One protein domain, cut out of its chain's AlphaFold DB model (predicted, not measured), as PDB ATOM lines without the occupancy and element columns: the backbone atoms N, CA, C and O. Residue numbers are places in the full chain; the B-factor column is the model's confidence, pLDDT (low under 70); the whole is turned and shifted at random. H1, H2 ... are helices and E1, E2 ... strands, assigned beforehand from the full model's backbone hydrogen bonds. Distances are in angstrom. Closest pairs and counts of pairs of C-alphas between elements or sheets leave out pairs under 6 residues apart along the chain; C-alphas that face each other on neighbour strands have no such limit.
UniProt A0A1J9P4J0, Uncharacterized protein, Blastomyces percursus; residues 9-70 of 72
ATOM      1  N   ASP A   9      41.547 -32.716 -25.373       91.19
ATOM      2  CA  ASP A   9      41.501 -34.061 -25.968       91.19
ATOM      3  C   ASP A   9      40.676 -35.070 -25.149       91.19
ATOM      4  O   ASP A   9      40.355 -36.155 -25.629       91.19
ATOM      5  N   GLN A  10      40.354 -34.740 -23.895       90.94
ATOM      6  CA  GLN A  10      39.568 -35.591 -22.999       90.94
ATOM      7  C   GLN A  10      38.067 -35.287 -23.087       90.94
ATOM      8  O   GLN A  10      37.257 -36.139 -22.714       90.94
ATOM      9  N   VAL A  11      37.695 -34.118 -23.625       92.56
ATOM     10  CA  VAL A  11      36.301 -33.677 -23.695       92.56
ATOM     11  C   VAL A  11      35.492 -34.617 -24.580       92.56
ATOM     12  O   VAL A  11      35.821 -34.891 -25.730       92.56
ATOM     13  N   ALA A  12      34.397 -35.094 -24.010       91.69
ATOM     14  CA  ALA A  12      33.445 -36.044 -24.543       91.69
ATOM     15  C   ALA A  12      34.040 -37.400 -24.968       91.69
ATOM     16  O   ALA A  12      33.366 -38.169 -25.660       91.69
ATOM     17  N   PHE A  13      35.253 -37.751 -24.515       91.25
ATOM     18  CA  PHE A  13      36.001 -38.919 -25.006       91.25
ATOM     19  C   PHE A  13      35.201 -40.235 -24.935       91.25
ATOM     20  O   PHE A  13      35.207 -41.040 -25.866       91.25
ATOM     21  N   ASN A  14      34.444 -40.443 -23.852       92.19
ATOM     22  CA  ASN A  14      33.636 -41.651 -23.637       92.19
ATOM     23  C   ASN A  14      32.120 -41.434 -23.788       92.19
ATOM     24  O   ASN A  14      31.335 -42.297 -23.392       92.19
ATOM     25  N   TYR A  15      31.675 -40.306 -24.345       94.12
ATOM     26  CA  TYR A  15      30.248 -39.972 -24.378       94.12
ATOM     27  C   TYR A  15      29.402 -40.971 -25.181       94.12
ATOM     28  O   TYR A  15      28.270 -41.230 -24.786       94.12
ATOM     29  N   HIS A  16      29.953 -41.611 -26.218       92.62
ATOM     30  CA  HIS A  16      29.256 -42.647 -26.997       92.62
ATOM     31  C   HIS A  16      28.904 -43.881 -26.147       92.62
ATOM     32  O   HIS A  16      27.769 -44.350 -26.173       92.62
ATOM     33  N   ARG A  17      29.834 -44.341 -25.299       93.88
ATOM     34  CA  ARG A  17      29.616 -45.478 -24.383       93.88
ATOM     35  C   ARG A  17      28.584 -45.151 -23.312       93.88
ATOM     36  O   ARG A  17      27.771 -45.991 -22.942       93.88
ATOM     37  N   VAL A  18      28.627 -43.921 -22.797       94.31
ATOM     38  CA  VAL A  18      27.644 -43.453 -21.813       94.31
ATOM     39  C   VAL A  18      26.262 -43.353 -22.454       94.31
ATOM     40  O   VAL A  18      25.285 -43.743 -21.824       94.31
ATOM     41  N   LEU A  19      26.170 -42.879 -23.699       94.44
ATOM     42  CA  LEU A  19      24.906 -42.757 -24.421       94.44
ATOM     43  C   LEU A  19      24.235 -44.119 -24.652       94.44
ATOM     44  O   LEU A  19      23.036 -44.246 -24.408       94.44
ATOM     45  N   GLU A  20      25.000 -45.139 -25.057       94.19
ATOM     46  CA  GLU A  20      24.506 -46.522 -25.154       94.19
ATOM     47  C   GLU A  20      24.000 -47.040 -23.805       94.19
ATOM     48  O   GLU A  20      22.906 -47.594 -23.717       94.19
ATOM     49  N   PHE A  21      24.765 -46.821 -22.732       95.75
ATOM     50  CA  PHE A  21      24.364 -47.259 -21.398       95.75
ATOM     51  C   PHE A  21      23.070 -46.581 -20.927       95.75
ATOM     52  O   PHE A  21      22.183 -47.258 -20.411       95.75
ATOM     53  N   VAL A  22      22.944 -45.264 -21.124       96.25
ATOM     54  CA  VAL A  22      21.744 -44.474 -20.792       96.25
ATOM     55  C   VAL A  22      20.506 -45.047 -21.485       96.25
ATOM     56  O   VAL A  22      19.464 -45.197 -20.846       96.25
ATOM     57  N   GLU A  23      20.625 -45.427 -22.760       95.56
ATOM     58  CA  GLU A  23      19.543 -46.098 -23.482       95.56
ATOM     59  C   GLU A  23      19.217 -47.469 -22.893       95.56
ATOM     60  O   GLU A  23      18.052 -47.780 -22.654       95.56
ATOM     61  N   GLN A  24      20.245 -48.282 -22.638       97.62
ATOM     62  CA  GLN A  24      20.092 -49.648 -22.147       97.62
ATOM     63  C   GLN A  24      19.336 -49.700 -20.813       97.62
ATOM     64  O   GLN A  24      18.546 -50.616 -20.585       97.62
ATOM     65  N   VAL A  25      19.554 -48.719 -19.936       97.75
ATOM     66  CA  VAL A  25      18.842 -48.625 -18.652       97.75
ATOM     67  C   VAL A  25      17.456 -47.975 -18.766       97.75
ATOM     68  O   VAL A  25      16.761 -47.839 -17.762       97.75
ATOM     69  N   GLY A  26      17.036 -47.589 -19.973       97.75
ATOM     70  CA  GLY A  26      15.700 -47.070 -20.261       97.75
ATOM     71  C   GLY A  26      15.507 -45.582 -19.964       97.75
ATOM     72  O   GLY A  26      14.366 -45.130 -19.851       97.75
ATOM     73  N   ILE A  27      16.583 -44.800 -19.828       97.94
ATOM     74  CA  ILE A  27      16.474 -43.346 -19.647       97.94
ATOM     75  C   ILE A  27      16.171 -42.707 -21.005       97.94
ATOM     76  O   ILE A  27      16.994 -42.739 -21.912       97.94
ATOM     77  N   SER A  28      14.999 -42.089 -21.147       97.81
ATOM     78  CA  SER A  28      14.549 -41.490 -22.412       97.81
ATOM     79  C   SER A  28      14.816 -39.990 -22.541       97.81
ATOM     80  O   SER A  28      14.739 -39.459 -23.648       97.81
ATOM     81  N   THR A  29      15.146 -39.308 -21.443       98.06
ATOM     82  CA  THR A  29      15.308 -37.850 -21.397       98.06
ATOM     83  C   THR A  29      16.517 -37.483 -20.549       98.06
ATOM     84  O   THR A  29      16.655 -37.953 -19.419       98.06
ATOM     85  N   LEU A  30      17.372 -36.605 -21.071       96.94
ATOM     86  CA  LEU A  30      18.459 -35.994 -20.313       96.94
ATOM     87  C   LEU A  30      18.114 -34.550 -19.975       96.94
ATOM     88  O   LEU A  30      17.603 -33.816 -20.815       96.94
ATOM     89  N   HIS A  31      18.440 -34.138 -18.754       95.94
ATOM     90  CA  HIS A  31      18.303 -32.760 -18.300       95.94
ATOM     91  C   HIS A  31      19.673 -32.092 -18.215       95.94
ATOM     92  O   HIS A  31      20.662 -32.730 -17.841       95.94
ATOM     93  N   TYR A  32      19.731 -30.807 -18.548       94.44
ATOM     94  CA  TYR A  32      20.944 -30.003 -18.439       94.44
ATOM     95  C   TYR A  32      20.613 -28.573 -18.024       94.44
ATOM     96  O   TYR A  32      19.495 -28.090 -18.213       94.44
ATOM     97  N   LEU A  33      21.602 -27.911 -17.429       92.62
ATOM     98  CA  LEU A  33      21.513 -26.511 -17.048       92.62
ATOM     99  C   LEU A  33      22.140 -25.657 -18.147       92.62
ATOM    100  O   LEU A  33      23.220 -25.972 -18.643       92.62
ATOM    101  N   GLU A  34      21.461 -24.580 -18.507       91.50
ATOM    102  CA  GLU A  34      21.933 -23.585 -19.461       91.50
ATOM    103  C   GLU A  34      22.033 -22.227 -18.769       91.50
ATOM    104  O   GLU A  34      21.183 -21.868 -17.948       91.50
ATOM    105  N   TYR A  35      23.080 -21.473 -19.100       90.31
ATOM    106  CA  TYR A  35      23.196 -20.077 -18.703       90.31
ATOM    107  C   TYR A  35      22.478 -19.185 -19.721       90.31
ATOM    108  O   TYR A  35      22.828 -19.188 -20.899       90.31
ATOM    109  N   CYS A  36      21.513 -18.392 -19.261       86.88
ATOM    110  CA  CYS A  36      20.803 -17.405 -20.066       86.88
ATOM    111  C   CYS A  36      21.258 -15.991 -19.681       86.88
ATOM    112  O   CYS A  36      21.100 -15.556 -18.537       86.88
ATOM    113  N   SER A  37      21.812 -15.257 -20.648       83.88
ATOM    114  CA  SER A  37      22.278 -13.878 -20.449       83.88
ATOM    115  C   SER A  37      21.141 -12.910 -20.114       83.88
ATOM    116  O   SER A  37      21.338 -11.956 -19.365       83.88
ATOM    117  N   GLU A  38      19.948 -13.161 -20.648       83.25
ATOM    118  CA  GLU A  38      18.747 -12.381 -20.358       83.25
ATOM    119  C   GLU A  38      18.049 -12.934 -19.115       83.25
ATOM    120  O   GLU A  38      17.948 -14.149 -18.941       83.25
ATOM    121  N   LEU A  39      17.578 -12.039 -18.241       68.44
ATOM    122  CA  LEU A  39      16.787 -12.444 -17.085       68.44
ATOM    123  C   LEU A  39      15.436 -12.976 -17.586       68.44
ATOM    124  O   LEU A  39      14.686 -12.205 -18.195       68.44
ATOM    125  N   PRO A  40      15.101 -14.251 -17.325       66.25
ATOM    126  CA  PRO A  40      13.771 -14.750 -17.597       66.25
ATOM    127  C   PRO A  40      12.746 -13.910 -16.830       66.25
ATOM    128  O   PRO A  40      13.022 -13.380 -15.747       66.25
ATOM    129  N   SER A  41      11.538 -13.794 -17.383       65.19
ATOM    130  CA  SER A  41      10.399 -13.265 -16.634       65.19
ATOM    131  C   SER A  41      10.285 -14.040 -15.313       65.19
ATOM    132  O   SER A  41      10.612 -15.223 -15.237       65.19
ATOM    133  N   SER A  42       9.872 -13.385 -14.226       60.41
ATOM    134  CA  SER A  42       9.934 -13.956 -12.867       60.41
ATOM    135  C   SER A  42       9.191 -15.292 -12.678       60.41
ATOM    136  O   SER A  42       9.360 -15.929 -11.641       60.41
ATOM    137  N   SER A  43       8.368 -15.709 -13.647       60.78
ATOM    138  CA  SER A  43       7.684 -17.005 -13.703       60.78
ATOM    139  C   SER A  43       8.514 -18.149 -14.301       60.78
ATOM    140  O   SER A  43       8.181 -19.301 -14.047       60.78
ATOM    141  N   ASP A  44       9.578 -17.856 -15.055       62.47
ATOM    142  CA  ASP A  44      10.373 -18.846 -15.806       62.47
ATOM    143  C   ASP A  44      11.689 -19.229 -15.101       62.47
ATOM    144  O   ASP A  44      12.412 -20.126 -15.538       62.47
ATOM    145  N   SER A  45      12.013 -18.566 -13.987       67.38
ATOM    146  CA  SER A  45      13.195 -18.878 -13.178       67.38
ATOM    147  C   SER A  45      12.974 -20.161 -12.371       67.38
ATOM    148  O   SER A  45      12.232 -20.159 -11.390       67.38
ATOM    149  N   PHE A  46      13.683 -21.234 -12.731       78.06
ATOM    150  CA  PHE A  46      13.640 -22.524 -12.024       78.06
ATOM    151  C   PHE A  46      14.050 -22.414 -10.541       78.06
ATOM    152  O   PHE A  46      13.458 -23.067  -9.684       78.06
ATOM    153  N   ASP A  47      15.040 -21.573 -10.221       85.12
ATOM    154  CA  ASP A  47      15.508 -21.342  -8.850       85.12
ATOM    155  C   ASP A  47      15.853 -19.861  -8.650       85.12
ATOM    156  O   ASP A  47      16.661 -19.291  -9.381       85.12
ATOM    157  N   ARG A  48      15.267 -19.229  -7.627       85.44
ATOM    158  CA  ARG A  48      15.465 -17.797  -7.325       85.44
ATOM    159  C   ARG A  48      16.914 -17.439  -6.985       85.44
ATOM    160  O   ARG A  48      17.282 -16.272  -7.094       85.44
ATOM    161  N   ARG A  49      17.724 -18.407  -6.547       88.81
ATOM    162  CA  ARG A  49      19.158 -18.222  -6.260       88.81
ATOM    163  C   ARG A  49      19.994 -18.140  -7.537       88.81
ATOM    164  O   ARG A  49      21.087 -17.587  -7.501       88.81
ATOM    165  N   PHE A  50      19.479 -18.676  -8.642       88.50
ATOM    166  CA  PHE A  50      20.167 -18.778  -9.925       88.50
ATOM    167  C   PHE A  50      19.298 -18.174 -11.039       88.50
ATOM    168  O   PHE A  50      18.819 -18.894 -11.913       88.50
ATOM    169  N   PRO A  51      19.086 -16.845 -11.028       86.88
ATOM    170  CA  PRO A  51      18.129 -16.192 -11.923       86.88
ATOM    171  C   PRO A  51      18.504 -16.297 -13.408       86.88
ATOM    172  O   PRO A  51      17.651 -16.126 -14.266       86.88
ATOM    173  N   HIS A  52      19.763 -16.603 -13.717       88.00
ATOM    174  CA  HIS A  52      20.267 -16.797 -15.079       88.00
ATOM    175  C   HIS A  52      20.387 -18.271 -15.477       88.00
ATOM    176  O   HIS A  52      21.030 -18.587 -16.474       88.00
ATOM    177  N   THR A  53      19.844 -19.198 -14.686       89.19
ATOM    178  CA  THR A  53      19.969 -20.630 -14.953       89.19
ATOM    179  C   THR A  53      18.635 -21.206 -15.379       89.19
ATOM    180  O   THR A  53      17.656 -21.185 -14.633       89.19
ATOM    181  N   LYS A  54      18.625 -21.782 -16.578       88.44
ATOM    182  CA  LYS A  54      17.483 -22.502 -17.119       88.44
ATOM    183  C   LYS A  54      17.717 -24.002 -17.011       88.44
ATOM    184  O   LYS A  54      18.796 -24.497 -17.333       88.44
ATOM    185  N   LEU A  55      16.690 -24.724 -16.567       90.12
ATOM    186  CA  LEU A  55      16.649 -26.178 -16.653       90.12
ATOM    187  C   LEU A  55      16.029 -26.563 -17.995       90.12
ATOM    188  O   LEU A  55      14.859 -26.276 -18.242       90.12
ATOM    189  N   ASN A  56      16.808 -27.218 -18.845       92.56
ATOM    190  CA  ASN A  56      16.342 -27.752 -20.117       92.56
ATOM    191  C   ASN A  56      16.345 -29.280 -20.092       92.56
ATOM    192  O   ASN A  56      16.907 -29.922 -19.198       92.56
ATOM    193  N   SER A  57      15.724 -29.860 -21.111       95.88
ATOM    194  CA  SER A  57      15.760 -31.287 -21.376       95.88
ATOM    195  C   SER A  57      15.895 -31.568 -22.866       95.88
ATOM    196  O   SER A  57      15.524 -30.751 -23.704       95.88
ATOM    197  N   VAL A  58      16.427 -32.742 -23.189       97.06
ATOM    198  CA  VAL A  58      16.515 -33.269 -24.549       97.06
ATOM    199  C   VAL A  58      16.122 -34.742 -24.533       97.06
ATOM    200  O   VAL A  58      16.536 -35.496 -23.646       97.06
ATOM    201  N   GLY A  59      15.291 -35.147 -25.493       97.81
ATOM    202  CA  GLY A  59      14.956 -36.551 -25.695       97.81
ATOM    203  C   GLY A  59      16.176 -37.316 -26.197       97.81
ATOM    204  O   GLY A  59      16.950 -36.809 -27.006       97.81
ATOM    205  N   LEU A  60      16.354 -38.554 -25.743       96.62
ATOM    206  CA  LEU A  60      17.487 -39.381 -26.152       96.62
ATOM    207  C   LEU A  60      17.488 -39.636 -27.669       96.62
ATOM    208  O   LEU A  60      18.548 -39.647 -28.292       96.62
ATOM    209  N   ALA A  61      16.301 -39.791 -28.263       96.19
ATOM    210  CA  ALA A  61      16.134 -39.944 -29.705       96.19
ATOM    211  C   ALA A  61      16.651 -38.716 -30.475       96.19
ATOM    212  O   ALA A  61      17.415 -38.884 -31.421       96.19
ATOM    213  N   ASP A  62      16.301 -37.505 -30.031       96.88
ATOM    214  CA  ASP A  62      16.747 -36.252 -30.653       96.88
ATOM    215  C   ASP A  62      18.245 -36.025 -30.436       96.88
ATOM    216  O   ASP A  62      18.965 -35.638 -31.355       96.88
ATOM    217  N   LEU A  63      18.737 -36.329 -29.230       94.94
ATOM    218  CA  LEU A  63      20.147 -36.199 -28.879       94.94
ATOM    219  C   LEU A  63      21.036 -37.007 -29.829       94.94
ATOM    220  O   LEU A  63      22.061 -36.495 -30.269       94.94
ATOM    221  N   LYS A  64      20.629 -38.230 -30.183       93.94
ATOM    222  CA  LYS A  64      21.348 -39.112 -31.117       93.94
ATOM    223  C   LYS A  64      21.419 -38.583 -32.553       93.94
ATOM    224  O   LYS A  64      22.286 -39.021 -33.301       93.94
ATOM    225  N   GLN A  65      20.539 -37.659 -32.939       94.81
ATOM    226  CA  GLN A  65      20.533 -37.053 -34.277       94.81
ATOM    227  C   GLN A  65      21.453 -35.830 -34.391       94.81
ATOM    228  O   GLN A  65      21.623 -35.290 -35.483       94.81
ATOM    229  N   LEU A  66      22.038 -35.353 -33.285       94.00
ATOM    230  CA  LEU A  66      22.939 -34.203 -33.331       94.00
ATOM    231  C   LEU A  66      24.220 -34.531 -34.108       94.00
ATOM    232  O   LEU A  66      24.810 -35.595 -33.930       94.00
ATOM    233  N   ALA A  67      24.706 -33.555 -34.884       93.62
ATOM    234  CA  ALA A  67      25.886 -33.695 -35.744       93.62
ATOM    235  C   ALA A  67      27.153 -34.161 -35.001       93.62
ATOM    236  O   ALA A  67      28.013 -34.799 -35.603       93.62
ATOM    237  N   PHE A  68      27.247 -33.879 -33.696       90.50
ATOM    238  CA  PHE A  68      28.313 -34.368 -32.819       90.50
ATOM    239  C   PHE A  68      28.489 -35.895 -32.899       90.50
ATOM    240  O   PHE A  68      29.613 -36.384 -32.928       90.50
ATOM    241  N   TRP A  69      27.390 -36.648 -32.994       89.19
ATOM    242  CA  TRP A  69      27.413 -38.113 -33.023       89.19
ATOM    243  C   TRP A  69      27.634 -38.699 -34.418       89.19
ATOM    244  O   TRP A  69      27.877 -39.893 -34.547       89.19
ATOM    245  N   SER A  70      27.556 -37.881 -35.470       80.94
ATOM    246  CA  SER A  70      27.727 -38.322 -36.859       80.94
ATOM    247  C   SER A  70      29.188 -38.323 -37.330       80.94
ATOM    248  O   SER A  70      29.440 -38.637 -38.488       80.94
TER     249      SER A  70
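This is residues 9 to 70 of the 72 residues of an uncharacterized protein of Blastomyces percursus (UniProt A0A1J9P4J0). A long two-stranded hairpin, E1 and E2, makes most of the length; at one end lie three helices in a loose group, with H1 on one side and the short H2 and H3 on the other, and at the far end a long loop, residues 36 to 52, joins the strands. The printed part has 62 residues, with elements in the order H1, E1, E2, H2, H3; the two strands are antiparallel and the class is mixed, helices and strands. The whole is loose, with a radius of gyration of the C-alphas of 14.8 A and spans of 38 by 29 by 19 A.

After residues 9 to 14 comes H1, residues 15 to 24, in which every O i to N i+4 pair is within hydrogen-bond range. A tight link leads to E1, residues 29 to 35, which forms a hairpin with E2, residues 53 to 59. Their directions are 152 degrees apart, and N 30 and O 58, at 2.9 A, and N 32 and O 56, at 3.0 A, are within hydrogen-bond range. H2, residues 60 to 63, follows E2 directly, and it is close to H1 but not clearly touching, the closest C-alphas being those of Glu 23 and Leu 60, 7.5 A apart. The closest C-alphas of E1 and H2 are those of Thr 29 and Leu 60, 5.4 A apart. H3, residues 67 to 70, is close to H1 but not clearly touching, with the closest C-alphas, those of His 16 and Trp 69, 7.8 A apart. H3 is apart from H2, E1 and E2. H2 and H3 are too short for an O i to N i+4 pair.

H1 begins at C-alpha 15, (30.248, -39.972, -24.378), and is 14.2 A long. E1 is 19.6 A and E2 19.8 A long, and E2 begins at C-alpha 53, (19.969, -20.630, -14.953). H3 ends at C-alpha 70, (27.727, -38.322, -36.859).

The two C-alphas farthest apart, those of Asp 9 and Ser 43, are 39.8 A apart. The printed part has no cut. The link from E1 to E2, 17 residues, is long; the others are tight. Mean pLDDT of the printed part is 89.2, and residues 39 to 45 are under 70.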